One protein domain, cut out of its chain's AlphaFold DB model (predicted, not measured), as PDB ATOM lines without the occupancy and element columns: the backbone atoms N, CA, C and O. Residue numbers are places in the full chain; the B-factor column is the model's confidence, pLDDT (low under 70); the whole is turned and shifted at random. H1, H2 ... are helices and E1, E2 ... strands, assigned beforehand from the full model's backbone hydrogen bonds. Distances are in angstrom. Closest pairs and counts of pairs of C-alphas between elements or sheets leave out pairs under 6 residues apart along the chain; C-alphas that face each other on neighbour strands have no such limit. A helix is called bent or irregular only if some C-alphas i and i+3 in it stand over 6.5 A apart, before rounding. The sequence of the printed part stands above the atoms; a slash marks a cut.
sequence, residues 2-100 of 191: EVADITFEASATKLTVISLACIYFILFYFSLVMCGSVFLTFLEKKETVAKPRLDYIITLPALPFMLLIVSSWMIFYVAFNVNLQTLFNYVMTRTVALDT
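AT A GLANCE: This is residues 2 to 100 of the 191 residues of an uncharacterized protein of Mixta gaviniae (UniProt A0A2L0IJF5). The model is a long, narrow hairpin: the helices H1 and H2a run side by side in opposite ways, and beyond one end of them the small strand hairpin E1 and E2 turns the chain back. At the other end H1 has a kink, H2b turns away from H2a, and residues 2 to 11 stick out; H1 meets H2a and H2b with part of its length alone, a loose pairing. The printed part has 99 residues, with two named helices and two named strands in the order H1, E1, E2, H2; the sheet, E1 - E2, is antiparallel, and the class is mostly helix. The whole is extended, with a radius of gyration of the C-alphas of 23.3 A, and a rod in outline, spanning 86 by 26 by 19 A.

IN THESE COORDINATES: Start at the sheet: E1 is residues 47 to 51, and E2, residues 54 to 58, follows it. Then find C-alpha 8 at (515.544, 364.493, 334.989), where H1, residues 8 to 42, begins; H1 ends with C-alpha 42 at (493.229, 355.622, 376.080), and its first and last C-alphas are 47.6 A apart. H1 has a kink of 60 degrees near residue 15; it is neither bent nor irregular, but only just: C-alphas 11 and 14 are 6.1 A apart. H2, residues 63 to 99, was assigned as one helix by its hydrogen bonds but is bent, with C-alphas 82 and 85 7.7 A apart. Its arm H2a, residues 63 to 82, is 28.4 A long; its arm H2b, residues 85 to 99, is 20.9 A long and ends at (528.583, 367.513, 342.242).

HOW THE PARTS SIT: Look first at E1 and E2, an antiparallel hairpin at 157 degrees, where C-alphas 48 and 57 face each other at 4.8 A. N 54 and O 51 are within hydrogen-bond range at 3.2 A. E1 is apart from H2a and H2b, and E2 is apart from H1 and H2b. Next, H1 touches H2a with its residues 30 to 41 alone, the closest C-alphas being those of Ser 37 and Met 66, 6.5 A apart. The two run opposite ways at a shallow tilt of 15 degrees. H2a and H2b stand at a steep tilt of 62 degrees. Residues 91 to 95 of H2b touch residues 12 to 16 of H1, at a steep tilt of 48 degrees, opposite ways; the closest C-alphas, of Leu 15 and Thr 95, are 7.7 A apart. In H2a and H2b every O i to N i+4 pair is within hydrogen-bond range; in H1, 27 of 31 are.

THE WHOLE: The two C-alphas farthest apart are those of Glu 2 and Arg 53, at 88.4 A. Residues 2 to 11, 50 to 55 and 81 to 87 stand free. The printed part has no cut, and the links H1 to E1, E1 to E2 and E2 to H2 are tight. Look in the B-factor column for a mean pLDDT of the printed part of 71.8; residues 2 to 19 and 45 to 61 are under 70.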
ATOM      1  N   GLU A   2     518.688 352.066 322.140       35.69
ATOM      2  CA  GLU A   2     518.936 353.346 322.803       35.69
ATOM      3  C   GLU A   2     518.737 353.111 324.296       35.69
ATOM      4  O   GLU A   2     517.676 352.665 324.734       35.69
ATOM      5  N   VAL A   3     519.819 353.288 325.049       40.03
ATOM      6  CA  VAL A   3     519.793 353.284 326.506       40.03
ATOM      7  C   VAL A   3     518.808 354.377 326.887       40.03
ATOM      8  O   VAL A   3     519.031 355.532 326.541       40.03
ATOM      9  N   ALA A   4     517.685 353.996 327.495       39.66
ATOM     10  CA  ALA A   4     516.688 354.944 327.961       39.66
ATOM     11  C   ALA A   4     517.397 355.976 328.845       39.66
ATOM     12  O   ALA A   4     517.909 355.628 329.913       39.66
ATOM     13  N   ASP A   5     517.485 357.215 328.357       43.12
ATOM     14  CA  ASP A   5     518.049 358.332 329.102       43.12
ATOM     15  C   ASP A   5     517.213 358.461 330.380       43.12
ATOM     16  O   ASP A   5     516.033 358.805 330.344       43.12
ATOM     17  N   ILE A   6     517.814 358.113 331.521       49.47
ATOM     18  CA  ILE A   6     517.234 358.312 332.853       49.47
ATOM     19  C   ILE A   6     516.700 359.740 332.928       49.47
ATOM     20  O   ILE A   6     517.480 360.675 332.766       49.47
ATOM     21  N   THR A   7     515.395 359.922 333.131       54.22
ATOM     22  CA  THR A   7     514.742 361.241 333.133       54.22
ATOM     23  C   THR A   7     515.377 362.196 334.147       54.22
ATOM     24  O   THR A   7     516.101 361.783 335.066       54.22
ATOM     25  N   PHE A   8     515.129 363.501 333.994       49.06
ATOM     26  CA  PHE A   8     515.544 364.493 334.989       49.06
ATOM     27  C   PHE A   8     515.069 364.090 336.391       49.06
ATOM     28  O   PHE A   8     515.867 364.090 337.330       49.06
ATOM     29  N   GLU A   9     513.828 363.611 336.500       47.09
ATOM     30  CA  GLU A   9     513.279 363.052 337.734       47.09
ATOM     31  C   GLU A   9     514.080 361.843 338.244       47.09
ATOM     32  O   GLU A   9     514.453 361.817 339.415       47.09
ATOM     33  N   ALA A  10     514.458 360.888 337.384       48.28
ATOM     34  CA  ALA A  10     515.273 359.718 337.748       48.28
ATOM     35  C   ALA A  10     516.734 360.054 338.146       48.28
ATOM     36  O   ALA A  10     517.436 359.239 338.750       48.28
ATOM     37  N   SER A  11     517.206 361.257 337.813       47.62
ATOM     38  CA  SER A  11     518.570 361.730 338.108       47.62
ATOM     39  C   SER A  11     518.608 362.600 339.356       47.62
ATOM     40  O   SER A  11     519.476 362.433 340.211       47.62
ATOM     41  N   ALA A  12     517.627 363.497 339.479       51.50
ATOM     42  CA  ALA A  12     517.393 364.287 340.676       51.50
ATOM     43  C   ALA A  12     517.052 363.377 341.866       51.50
ATOM     44  O   ALA A  12     517.500 363.640 342.979       51.50
ATOM     45  N   THR A  13     516.347 362.264 341.626       53.94
ATOM     46  CA  THR A  13     515.923 361.316 342.667       53.94
ATOM     47  C   THR A  13     517.065 360.730 343.482       53.94
ATOM     48  O   THR A  13     516.894 360.611 344.681       53.94
ATOM     49  N   LYS A  14     518.259 360.422 342.959       51.78
ATOM     50  CA  LYS A  14     519.292 359.796 343.822       51.78
ATOM     51  C   LYS A  14     519.773 360.697 344.972       51.78
ATOM     52  O   LYS A  14     520.054 360.196 346.057       51.78
ATOM     53  N   LEU A  15     519.827 362.011 344.753       52.03
ATOM     54  CA  LEU A  15     520.285 363.001 345.740       52.03
ATOM     55  C   LEU A  15     519.133 363.637 346.519       52.03
ATOM     56  O   LEU A  15     519.253 363.878 347.724       52.03
ATOM     57  N   THR A  16     517.988 363.850 345.867       60.81
ATOM     58  CA  THR A  16     516.786 364.297 346.569       60.81
ATOM     59  C   THR A  16     516.260 363.192 347.475       60.81
ATOM     60  O   THR A  16     515.832 363.529 348.565       60.81
ATOM     61  N   VAL A  17     516.401 361.900 347.142       64.44
ATOM     62  CA  VAL A  17     515.955 360.774 347.989       64.44
ATOM     63  C   VAL A  17     516.565 360.814 349.381       64.44
ATOM     64  O   VAL A  17     515.823 360.586 350.320       64.44
ATOM     65  N   ILE A  18     517.847 361.147 349.568       65.44
ATOM     66  CA  ILE A  18     518.433 361.194 350.923       65.44
ATOM     67  C   ILE A  18     517.825 362.344 351.733       65.44
ATOM     68  O   ILE A  18     517.400 362.153 352.869       65.44
ATOM     69  N   SER A  19     517.733 363.536 351.138       65.88
ATOM     70  CA  SER A  19     517.162 364.709 351.816       65.88
ATOM     71  C   SER A  19     515.665 364.530 352.095       65.88
ATOM     72  O   SER A  19     515.200 364.789 353.203       65.88
ATOM     73  N   LEU A  20     514.919 364.025 351.110       70.69
ATOM     74  CA  LEU A  20     513.500 363.696 351.220       70.69
ATOM     75  C   LEU A  20     513.289 362.565 352.233       70.69
ATOM     76  O   LEU A  20     512.359 362.643 353.021       70.69
ATOM     77  N   ALA A  21     514.161 361.553 352.270       73.44
ATOM     78  CA  ALA A  21     514.102 360.466 353.243       73.44
ATOM     79  C   ALA A  21     514.350 360.970 354.665       73.44
ATOM     80  O   ALA A  21     513.620 360.564 355.559       73.44
ATOM     81  N   CYS A  22     515.300 361.884 354.889       73.69
ATOM     82  CA  CYS A  22     515.495 362.512 356.200       73.69
ATOM     83  C   CYS A  22     514.245 363.280 356.649       73.69
ATOM     84  O   CYS A  22     513.816 363.164 357.795       73.69
ATOM     85  N   ILE A  23     513.625 364.032 355.741       74.25
ATOM     86  CA  ILE A  23     512.386 364.764 356.015       74.25
ATOM     87  C   ILE A  23     511.228 363.800 356.303       74.25
ATOM     88  O   ILE A  23     510.522 363.970 357.295       74.25
ATOM     89  N   TYR A  24     511.038 362.775 355.471       79.38
ATOM     90  CA  TYR A  24     510.004 361.764 355.676       79.38
ATOM     91  C   TYR A  24     510.242 360.957 356.948       79.38
ATOM     92  O   TYR A  24     509.282 360.623 357.629       79.38
ATOM     93  N   PHE A  25     511.497 360.697 357.309       83.44
ATOM     94  CA  PHE A  25     511.862 360.060 358.568       83.44
ATOM     95  C   PHE A  25     511.467 360.931 359.763       83.44
ATOM     96  O   PHE A  25     510.877 360.424 360.712       83.44
ATOM     97  N   ILE A  26     511.717 362.243 359.698       82.31
ATOM     98  CA  ILE A  26     511.275 363.197 360.725       82.31
ATOM     99  C   ILE A  26     509.743 363.213 360.816       82.31
ATOM    100  O   ILE A  26     509.196 363.088 361.910       82.31
ATOM    101  N   LEU A  27     509.040 363.312 359.681       81.62
ATOM    102  CA  LEU A  27     507.574 363.283 359.645       81.62
ATOM    103  C   LEU A  27     507.021 361.976 360.225       81.62
ATOM    104  O   LEU A  27     506.133 362.021 361.071       81.62
ATOM    105  N   PHE A  28     507.584 360.834 359.829       85.31
ATOM    106  CA  PHE A  28     507.210 359.511 360.321       85.31
ATOM    107  C   PHE A  28     507.459 359.370 361.826       85.31
ATOM    108  O   PHE A  28     506.581 358.903 362.550       85.31
ATOM    109  N   TYR A  29     508.612 359.830 362.317       85.19
ATOM    110  CA  TYR A  29     508.928 359.848 363.744       85.19
ATOM    111  C   TYR A  29     507.907 360.675 364.534       85.19
ATOM    112  O   TYR A  29     507.363 360.192 365.527       85.19
ATOM    113  N   PHE A  30     507.574 361.885 364.073       81.12
ATOM    114  CA  PHE A  30     506.550 362.700 364.729       81.12
ATOM    115  C   PHE A  30     505.154 362.069 364.658       81.12
ATOM    116  O   PHE A  30     504.415 362.135 365.639       81.12
ATOM    117  N   SER A  31     504.797 361.411 363.552       82.94
ATOM    118  CA  SER A  31     503.544 360.654 363.444       82.94
ATOM    119  C   SER A  31     503.488 359.481 364.429       82.94
ATOM    120  O   SER A  31     502.446 359.257 365.040       82.94
ATOM    121  N   LEU A  32     504.598 358.771 364.653       85.81
ATOM    122  CA  LEU A  32     504.678 357.713 365.665       85.81
ATOM    123  C   LEU A  32     504.529 358.261 367.088       85.81
ATOM    124  O   LEU A  32     503.775 357.693 367.878       85.81
ATOM    125  N   VAL A  33     505.201 359.374 367.405       82.88
ATOM    126  CA  VAL A  33     505.063 360.053 368.705       82.88
ATOM    127  C   VAL A  33     503.611 360.474 368.939       82.88
ATOM    128  O   VAL A  33     503.085 360.245 370.023       82.88
ATOM    129  N   MET A  34     502.945 360.999 367.909       80.75
ATOM    130  CA  MET A  34     501.523 361.351 367.935       80.75
ATOM    131  C   MET A  34     500.611 360.140 368.167       80.75
ATOM    132  O   MET A  34     499.717 360.189 369.010       80.75
ATOM    133  N   CYS A  35     500.821 359.034 367.451       83.00
ATOM    134  CA  CYS A  35     500.047 357.808 367.664       83.00
ATOM    135  C   CYS A  35     500.255 357.250 369.078       83.00
ATOM    136  O   CYS A  35     499.288 356.860 369.730       83.00
ATOM    137  N   GLY A  36     501.499 357.250 369.566       82.00
ATOM    138  CA  GLY A  36     501.834 356.824 370.922       82.00
ATOM    139  C   GLY A  36     501.191 357.713 371.983       82.00
ATOM    140  O   GLY A  36     500.640 357.209 372.957       82.00
ATOM    141  N   SER A  37     501.182 359.028 371.773       77.25
ATOM    142  CA  SER A  37     500.570 359.963 372.709       77.25
ATOM    143  C   SER A  37     499.039 359.826 372.722       77.25
ATOM    144  O   SER A  37     498.452 359.776 373.803       77.25
ATOM    145  N   VAL A  38     498.385 359.650 371.560       79.69
ATOM    146  CA  VAL A  38     496.948 359.303 371.490       79.69
ATOM    147  C   VAL A  38     496.687 357.993 372.238       79.69
ATOM    148  O   VAL A  38     495.770 357.916 373.050       79.69
ATOM    149  N   PHE A  39     497.503 356.966 372.015       80.00
ATOM    150  CA  PHE A  39     497.344 355.674 372.677       80.00
ATOM    151  C   PHE A  39     497.458 355.770 374.206       80.00
ATOM    152  O   PHE A  39     496.656 355.169 374.920       80.00
ATOM    153  N   LEU A  40     498.385 356.584 374.720       75.44
ATOM    154  CA  LEU A  40     498.526 356.828 376.158       75.44
ATOM    155  C   LEU A  40     497.273 357.468 376.775       75.44
ATOM    156  O   LEU A  40     496.933 357.114 377.900       75.44
ATOM    157  N   THR A  41     496.537 358.316 376.042       72.69
ATOM    158  CA  THR A  41     495.255 358.861 376.542       72.69
ATOM    159  C   THR A  41     494.185 357.787 376.744       72.69
ATOM    160  O   THR A  41     493.405 357.870 377.687       72.69
ATOM    161  N   PHE A  42     494.157 356.744 375.906       73.75
ATOM    162  CA  PHE A  42     493.229 355.622 376.080       73.75
ATOM    163  C   PHE A  42     493.609 354.718 377.260       73.75
ATOM    164  O   PHE A  42     492.752 354.020 377.799       73.75
ATOM    165  N   LEU A  43     494.884 354.723 377.662       75.75
ATOM    166  CA  LEU A  43     495.393 353.956 378.797       75.75
ATOM    167  C   LEU A  43     495.332 354.714 380.129       75.75
ATOM    168  O   LEU A  43     495.697 354.139 381.159       75.75
ATOM    169  N   GLU A  44     494.862 355.965 380.139       72.12
ATOM    170  CA  GLU A  44     494.666 356.718 381.376       72.12
ATOM    171  C   GLU A  44     493.655 356.016 382.284       72.12
ATOM    172  O   GLU A  44     492.438 356.072 382.097       72.12
ATOM    173  N   LYS A  45     494.171 355.369 383.328       65.75
ATOM    174  CA  LYS A  45     493.360 354.895 384.442       65.75
ATOM    175  C   LYS A  45     493.180 356.036 385.432       65.75
ATOM    176  O   LYS A  45     494.147 356.652 385.872       65.75
ATOM    177  N   LYS A  46     491.931 356.305 385.809       63.03
ATOM    178  CA  LYS A  46     491.619 357.215 386.913       63.03
ATOM    179  C   LYS A  46     491.905 356.482 388.221       63.03
ATOM    180  O   LYS A  46     491.119 355.625 388.613       63.03
ATOM    181  N   GLU A  47     493.016 356.791 388.882       59.75
ATOM    182  CA  GLU A  47     493.239 356.308 390.245       59.75
ATOM    183  C   GLU A  47     492.496 357.204 391.244       59.75
ATOM    184  O   GLU A  47     492.732 358.410 391.358       59.75
ATOM    185  N   THR A  48     491.551 356.605 391.962       56.94
ATOM    186  CA  THR A  48     490.881 357.213 393.112       56.94
ATOM    187  C   THR A  48     491.703 356.913 394.361       56.94
ATOM    188  O   THR A  48     491.780 355.758 394.782       56.94
ATOM    189  N   VAL A  49     492.307 357.932 394.975       59.59
ATOM    190  CA  VAL A  49     492.977 357.766 396.271       59.59
ATOM    191  C   VAL A  49     491.942 358.033 397.359       59.59
ATOM    192  O   VAL A  49     491.601 359.185 397.627       59.59
ATOM    193  N   ALA A  50     491.430 356.969 397.977       56.72
ATOM    194  CA  ALA A  50     490.495 357.096 399.089       56.72
ATOM    195  C   ALA A  50     491.250 357.532 400.356       56.72
ATOM    196  O   ALA A  50     492.052 356.772 400.909       56.72
ATOM    197  N   LYS A  51     491.014 358.763 400.825       58.31
ATOM    198  CA  LYS A  51     491.427 359.210 402.166       58.31
ATOM    199  C   LYS A  51     490.201 359.275 403.078       58.31
ATOM    200  O   LYS A  51     489.132 359.662 402.621       58.31
ATOM    201  N   PRO A  52     490.351 359.023 404.394       59.69
ATOM    202  CA  PRO A  52     489.235 358.823 405.330       59.69
ATOM    203  C   PRO A  52     488.263 360.007 405.501       59.69
ATOM    204  O   PRO A  52     487.294 359.884 406.244       59.69
ATOM    205  N   ARG A  53     488.508 361.164 404.871       61.31
ATOM    206  CA  ARG A  53     487.628 362.345 404.938       61.31
ATOM    207  C   ARG A  53     487.455 363.101 403.620       61.31
ATOM    208  O   ARG A  53     486.737 364.093 403.613       61.31
ATOM    209  N   LEU A  54     488.110 362.685 402.535       57.94
ATOM    210  CA  LEU A  54     487.987 363.349 401.237       57.94
ATOM    211  C   LEU A  54     488.521 362.416 400.145       57.94
ATOM    212  O   LEU A  54     489.722 362.137 400.115       57.94
ATOM    213  N   ASP A  55     487.648 361.968 399.250       58.44
ATOM    214  CA  ASP A  55     488.066 361.296 398.023       58.44
ATOM    215  C   ASP A  55     488.480 362.367 397.017       58.44
ATOM    216  O   ASP A  55     487.687 363.236 396.652       58.44
ATOM    217  N   TYR A  56     489.734 362.329 396.571       60.62
ATOM    218  CA  TYR A  56     490.190 363.162 395.464       60.62
ATOM    219  C   TYR A  56     490.725 362.269 394.350       60.62
ATOM    220  O   TYR A  56     491.516 361.349 394.566       60.62
ATOM    221  N   ILE A  57     490.246 362.533 393.139       60.53
ATOM    222  CA  ILE A  57     490.676 361.839 391.931       60.53
ATOM    223  C   ILE A  57     491.921 362.571 391.435       60.53
ATOM    224  O   ILE A  57     491.825 363.715 390.989       60.53
ATOM    225  N   ILE A  58     493.092 361.936 391.520       58.19
ATOM    226  CA  ILE A  58     494.295 362.463 390.873       58.19
ATOM    227  C   ILE A  58     494.273 361.951 389.435       58.19
ATOM    228  O   ILE A  58     494.730 360.851 389.142       58.19
ATOM    229  N   THR A  59     493.711 362.737 388.522       59.50
ATOM    230  CA  THR A  59     493.920 362.514 387.089       59.50
ATOM    231  C   THR A  59     495.131 363.320 386.659       59.50
ATOM    232  O   THR A  59     495.149 364.530 386.876       59.50
ATOM    233  N   LEU A  60     496.122 362.679 386.045       62.72
ATOM    234  CA  LEU A  60     497.173 363.374 385.309       62.72
ATOM    235  C   LEU A  60     496.694 363.472 383.851       62.72
ATOM    236  O   LEU A  60     496.813 362.485 383.133       62.72
ATOM    237  N   PRO A  61     496.066 364.582 383.413       69.00
ATOM    238  CA  PRO A  61     495.474 364.630 382.086       69.00
ATOM    239  C   PRO A  61     496.587 364.762 381.042       69.00
ATOM    240  O   PRO A  61     497.322 365.748 381.033       69.00
ATOM    241  N   ALA A  62     496.703 363.805 380.128       71.69
ATOM    242  CA  ALA A  62     497.573 363.886 378.958       71.69
ATOM    243  C   ALA A  62     496.962 364.764 377.855       71.69
ATOM    244  O   ALA A  62     497.673 365.183 376.945       71.69
ATOM    245  N   LEU A  63     495.675 365.124 377.954       74.12
ATOM    246  CA  LEU A  63     494.969 365.998 377.007       74.12
ATOM    247  C   LEU A  63     495.702 367.329 376.688       74.12
ATOM    248  O   LEU A  63     495.792 367.677 375.511       74.12
ATOM    249  N   PRO A  64     496.263 368.081 377.659       78.31
ATOM    250  CA  PRO A  64     496.978 369.326 377.371       78.31
ATOM    251  C   PRO A  64     498.290 369.078 376.615       78.31
ATOM    252  O   PRO A  64     498.615 369.813 375.684       78.31
ATOM    253  N   PHE A  65     499.018 368.013 376.967       74.69
ATOM    254  CA  PHE A  65     500.243 367.611 376.270       74.69
ATOM    255  C   PHE A  65     499.942 367.146 374.843       74.69
ATOM    256  O   PHE A  65     500.633 367.538 373.907       74.69
ATOM    257  N   MET A  66     498.857 366.397 374.660       76.38
ATOM    258  CA  MET A  66     498.353 365.999 373.349       76.38
ATOM    259  C   MET A  66     498.064 367.191 372.453       76.38
ATOM    260  O   MET A  66     498.506 367.229 371.308       76.38
ATOM    261  N   LEU A  67     497.343 368.179 372.977       80.62
ATOM    262  CA  LEU A  67     496.937 369.347 372.208       80.62
ATOM    263  C   LEU A  67     498.156 370.172 371.758       80.62
ATOM    264  O   LEU A  67     498.187 370.663 370.628       80.62
ATOM    265  N   LEU A  68     499.201 370.245 372.588       82.31
ATOM    266  CA  LEU A  68     500.479 370.875 372.237       82.31
ATOM    267  C   LEU A  68     501.245 370.108 371.149       82.31
ATOM    268  O   LEU A  68     501.730 370.721 370.201       82.31
ATOM    269  N   ILE A  69     501.330 368.777 371.242       81.00
ATOM    270  CA  ILE A  69     502.045 367.966 370.242       81.00
ATOM    271  C   ILE A  69     501.302 368.001 368.897       81.00
ATOM    272  O   ILE A  69     501.926 368.229 367.860       81.00
ATOM    273  N   VAL A  70     499.969 367.871 368.907       81.19
ATOM    274  CA  VAL A  70     499.132 367.927 367.693       81.19
ATOM    275  C   VAL A  70     499.255 369.288 367.011       81.19
ATOM    276  O   VAL A  70     499.464 369.357 365.801       81.19
ATOM    277  N   SER A  71     499.144 370.377 367.777       84.12
ATOM    278  CA  SER A  71     499.246 371.733 367.225       84.12
ATOM    279  C   SER A  71     500.641 372.019 366.670       84.12
ATOM    280  O   SER A  71     500.753 372.542 365.562       84.12
ATOM    281  N   SER A  72     501.702 371.606 367.370       84.25
ATOM    282  CA  SER A  72     503.080 371.727 366.885       84.25
ATOM    283  C   SER A  72     503.308 370.944 365.585       84.25
ATOM    284  O   SER A  72     503.859 371.495 364.629       84.25
ATOM    285  N   TRP A  73     502.821 369.699 365.505       83.06
ATOM    286  CA  TRP A  73     502.937 368.874 364.301       83.06
ATOM    287  C   TRP A  73     502.180 369.471 363.114       83.06
ATOM    288  O   TRP A  73     502.733 369.551 362.020       83.06
ATOM    289  N   MET A  74     500.952 369.953 363.325       83.75
ATOM    290  CA  MET A  74     500.158 370.593 362.271       83.75
ATOM    291  C   MET A  74     500.833 371.856 361.734       83.75
ATOM    292  O   MET A  74     500.904 372.043 360.520       83.75
ATOM    293  N   ILE A  75     501.369 372.703 362.619       88.06
ATOM    294  CA  ILE A  75     502.105 373.909 362.216       88.06
ATOM    295  C   ILE A  75     503.335 373.523 361.393       88.06
ATOM    296  O   ILE A  75     503.552 374.090 360.322       88.06
ATOM    297  N   PHE A  76     504.113 372.537 361.853       83.56
ATOM    298  CA  PHE A  76     505.288 372.062 361.128       83.56
ATOM    299  C   PHE A  76     504.917 371.473 359.762       83.56
ATOM    300  O   PHE A  76     505.532 371.824 358.758       83.56
ATOM    301  N   TYR A  77     503.884 370.633 359.703       83.19
ATOM    302  CA  TYR A  77     503.403 370.016 358.469       83.19
ATOM    303  C   TYR A  77     502.956 371.066 357.446       83.19
ATOM    304  O   TYR A  77     503.365 371.007 356.284       83.19
ATOM    305  N   VAL A  78     502.156 372.050 357.863       87.50
ATOM    306  CA  VAL A  78     501.698 373.129 356.975       87.50
ATOM    307  C   VAL A  78     502.878 373.982 356.516       87.50
ATOM    308  O   VAL A  78     503.037 374.201 355.316       87.50
ATOM    309  N   ALA A  79     503.744 374.415 357.436       85.50
ATOM    310  CA  ALA A  79     504.926 375.206 357.097       85.50
ATOM    311  C   ALA A  79     505.848 374.461 356.121       85.50
ATOM    312  O   ALA A  79     506.356 375.061 355.175       85.50
ATOM    313  N   PHE A  80     506.028 373.156 356.311       81.50
ATOM    314  CA  PHE A  80     506.821 372.318 355.424       81.50
ATOM    315  C   PHE A  80     506.213 372.238 354.017       81.50
ATOM    316  O   PHE A  80     506.899 372.535 353.042       81.50
ATOM    317  N   ASN A  81     504.923 371.904 353.904       81.19
ATOM    318  CA  ASN A  81     504.257 371.766 352.605       81.19
ATOM    319  C   ASN A  81     504.212 373.088 351.827       81.19
ATOM    320  O   ASN A  81     504.449 373.093 350.622       81.19
ATOM    321  N   VAL A  82     503.981 374.214 352.510       88.94
ATOM    322  CA  VAL A  82     503.992 375.546 351.880       88.94
ATOM    323  C   VAL A  82     505.382 375.900 351.337       88.94
ATOM    324  O   VAL A  82     505.492 376.536 350.291       88.94
ATOM    325  N   ASN A  83     506.450 375.473 352.016       83.31
ATOM    326  CA  ASN A  83     507.825 375.809 351.641       83.31
ATOM    327  C   ASN A  83     508.545 374.716 350.835       83.31
ATOM    328  O   ASN A  83     509.724 374.886 350.511       83.31
ATOM    329  N   LEU A  84     507.865 373.619 350.482       80.12
ATOM    330  CA  LEU A  84     508.476 372.454 349.837       80.12
ATOM    331  C   LEU A  84     509.216 372.828 348.546       80.12
ATOM    332  O   LEU A  84     510.365 372.432 348.356       80.12
ATOM    333  N   GLN A  85     508.593 373.646 347.693       77.88
ATOM    334  CA  GLN A  85     509.193 374.070 346.426       77.88
ATOM    335  C   GLN A  85     510.473 374.888 346.642       77.88
ATOM    336  O   GLN A  85     511.474 374.688 345.956       77.88
ATOM    337  N   THR A  86     510.464 375.802 347.612       82.94
ATOM    338  CA  THR A  86     511.623 376.639 347.945       82.94
ATOM    339  C   THR A  86     512.768 375.795 348.493       82.94
ATOM    340  O   THR A  86     513.919 375.974 348.088       82.94
ATOM    341  N   LEU A  87     512.452 374.846 349.376       78.31
ATOM    342  CA  LEU A  87     513.422 373.907 349.932       78.31
ATOM    343  C   LEU A  87     514.051 373.056 348.822       78.31
ATOM    344  O   LEU A  87     515.273 372.938 348.752       78.31
ATOM    345  N   PHE A  88     513.225 372.528 347.916       78.81
ATOM    346  CA  PHE A  88     513.681 371.759 346.765       78.81
ATOM    347  C   PHE A  88     514.618 372.579 345.871       78.81
ATOM    348  O   PHE A  88     515.725 372.138 345.563       78.81
ATOM    349  N   ASN A  89     514.222 373.807 345.527       81.06
ATOM    350  CA  ASN A  89     515.027 374.708 344.706       81.06
ATOM    351  C   ASN A  89     516.393 375.002 345.348       81.06
ATOM    352  O   ASN A  89     517.419 374.999 344.661       81.06
ATOM    353  N   TYR A  90     516.426 375.226 346.666       83.00
ATOM    354  CA  TYR A  90     517.662 375.463 347.411       83.00
ATOM    355  C   TYR A  90     518.585 374.239 347.391       83.00
ATOM    356  O   TYR A  90     519.762 374.358 347.031       83.00
ATOM    357  N   VAL A  91     518.051 373.065 347.743       79.94
ATOM    358  CA  VAL A  91     518.808 371.807 347.776       79.94
ATOM    359  C   VAL A  91     519.362 371.492 346.392       79.94
ATOM    360  O   VAL A  91     520.552 371.212 346.256       79.94
ATOM    361  N   MET A  92     518.541 371.614 345.350       79.31
ATOM    362  CA  MET A  92     518.959 371.332 343.979       79.31
ATOM    363  C   MET A  92     520.047 372.303 343.498       79.31
ATOM    364  O   MET A  92     521.045 371.886 342.919       79.31
ATOM    365  N   THR A  93     519.934 373.595 343.814       82.75
ATOM    366  CA  THR A  93     520.973 374.583 343.466       82.75
ATOM    367  C   THR A  93     522.312 374.264 344.137       82.75
ATOM    368  O   THR A  93     523.370 374.374 343.514       82.75
ATOM    369  N   ARG A  94     522.286 373.860 345.413       82.81
ATOM    370  CA  ARG A  94     523.504 373.529 346.165       82.81
ATOM    371  C   ARG A  94     524.136 372.222 345.708       82.81
ATOM    372  O   ARG A  94     525.343 372.195 345.494       82.81
ATOM    373  N   THR A  95     523.338 371.177 345.533       80.00
ATOM    374  CA  THR A  95     523.813 369.855 345.093       80.00
ATOM    375  C   THR A  95     524.401 369.916 343.692       80.00
ATOM    376  O   THR A  95     525.547 369.516 343.503       80.00
ATOM    377  N   VAL A  96     523.707 370.547 342.735       83.19
ATOM    378  CA  VAL A  96     524.253 370.761 341.385       83.19
ATOM    379  C   VAL A  96     525.583 371.503 341.463       83.19
ATOM    380  O   VAL A  96     526.543 371.086 340.831       83.19
ATOM    381  N   ALA A  97     525.700 372.566 342.260       83.38
ATOM    382  CA  ALA A  97     526.959 373.304 342.358       83.38
ATOM    383  C   ALA A  97     528.134 372.486 342.936       83.38
ATOM    384  O   ALA A  97     529.277 372.807 342.606       83.38
ATOM    385  N   LEU A  98     527.863 371.484 343.781       83.50
ATOM    386  CA  LEU A  98     528.870 370.649 344.446       83.50
ATOM    387  C   LEU A  98     529.285 369.431 343.612       83.50
ATOM    388  O   LEU A  98     530.473 369.124 343.544       83.50
ATOM    389  N   ASP A  99     528.331 368.772 342.956       82.25
ATOM    390  CA  ASP A  99     528.583 367.513 342.242       82.25
ATOM    391  C   ASP A  99     528.999 367.718 340.779       82.25
ATOM    392  O   ASP A  99     529.506 366.806 340.123       82.25
ATOM    393  N   THR A 100     528.799 368.922 340.242       87.06
ATOM    394  CA  THR A 100     529.107 369.238 338.844       87.06
ATOM    395  C   THR A 100     530.350 370.101 338.688       87.06
ATOM    396  O   THR A 100     530.794 370.811 339.592       87.06
TER     397      THR A 100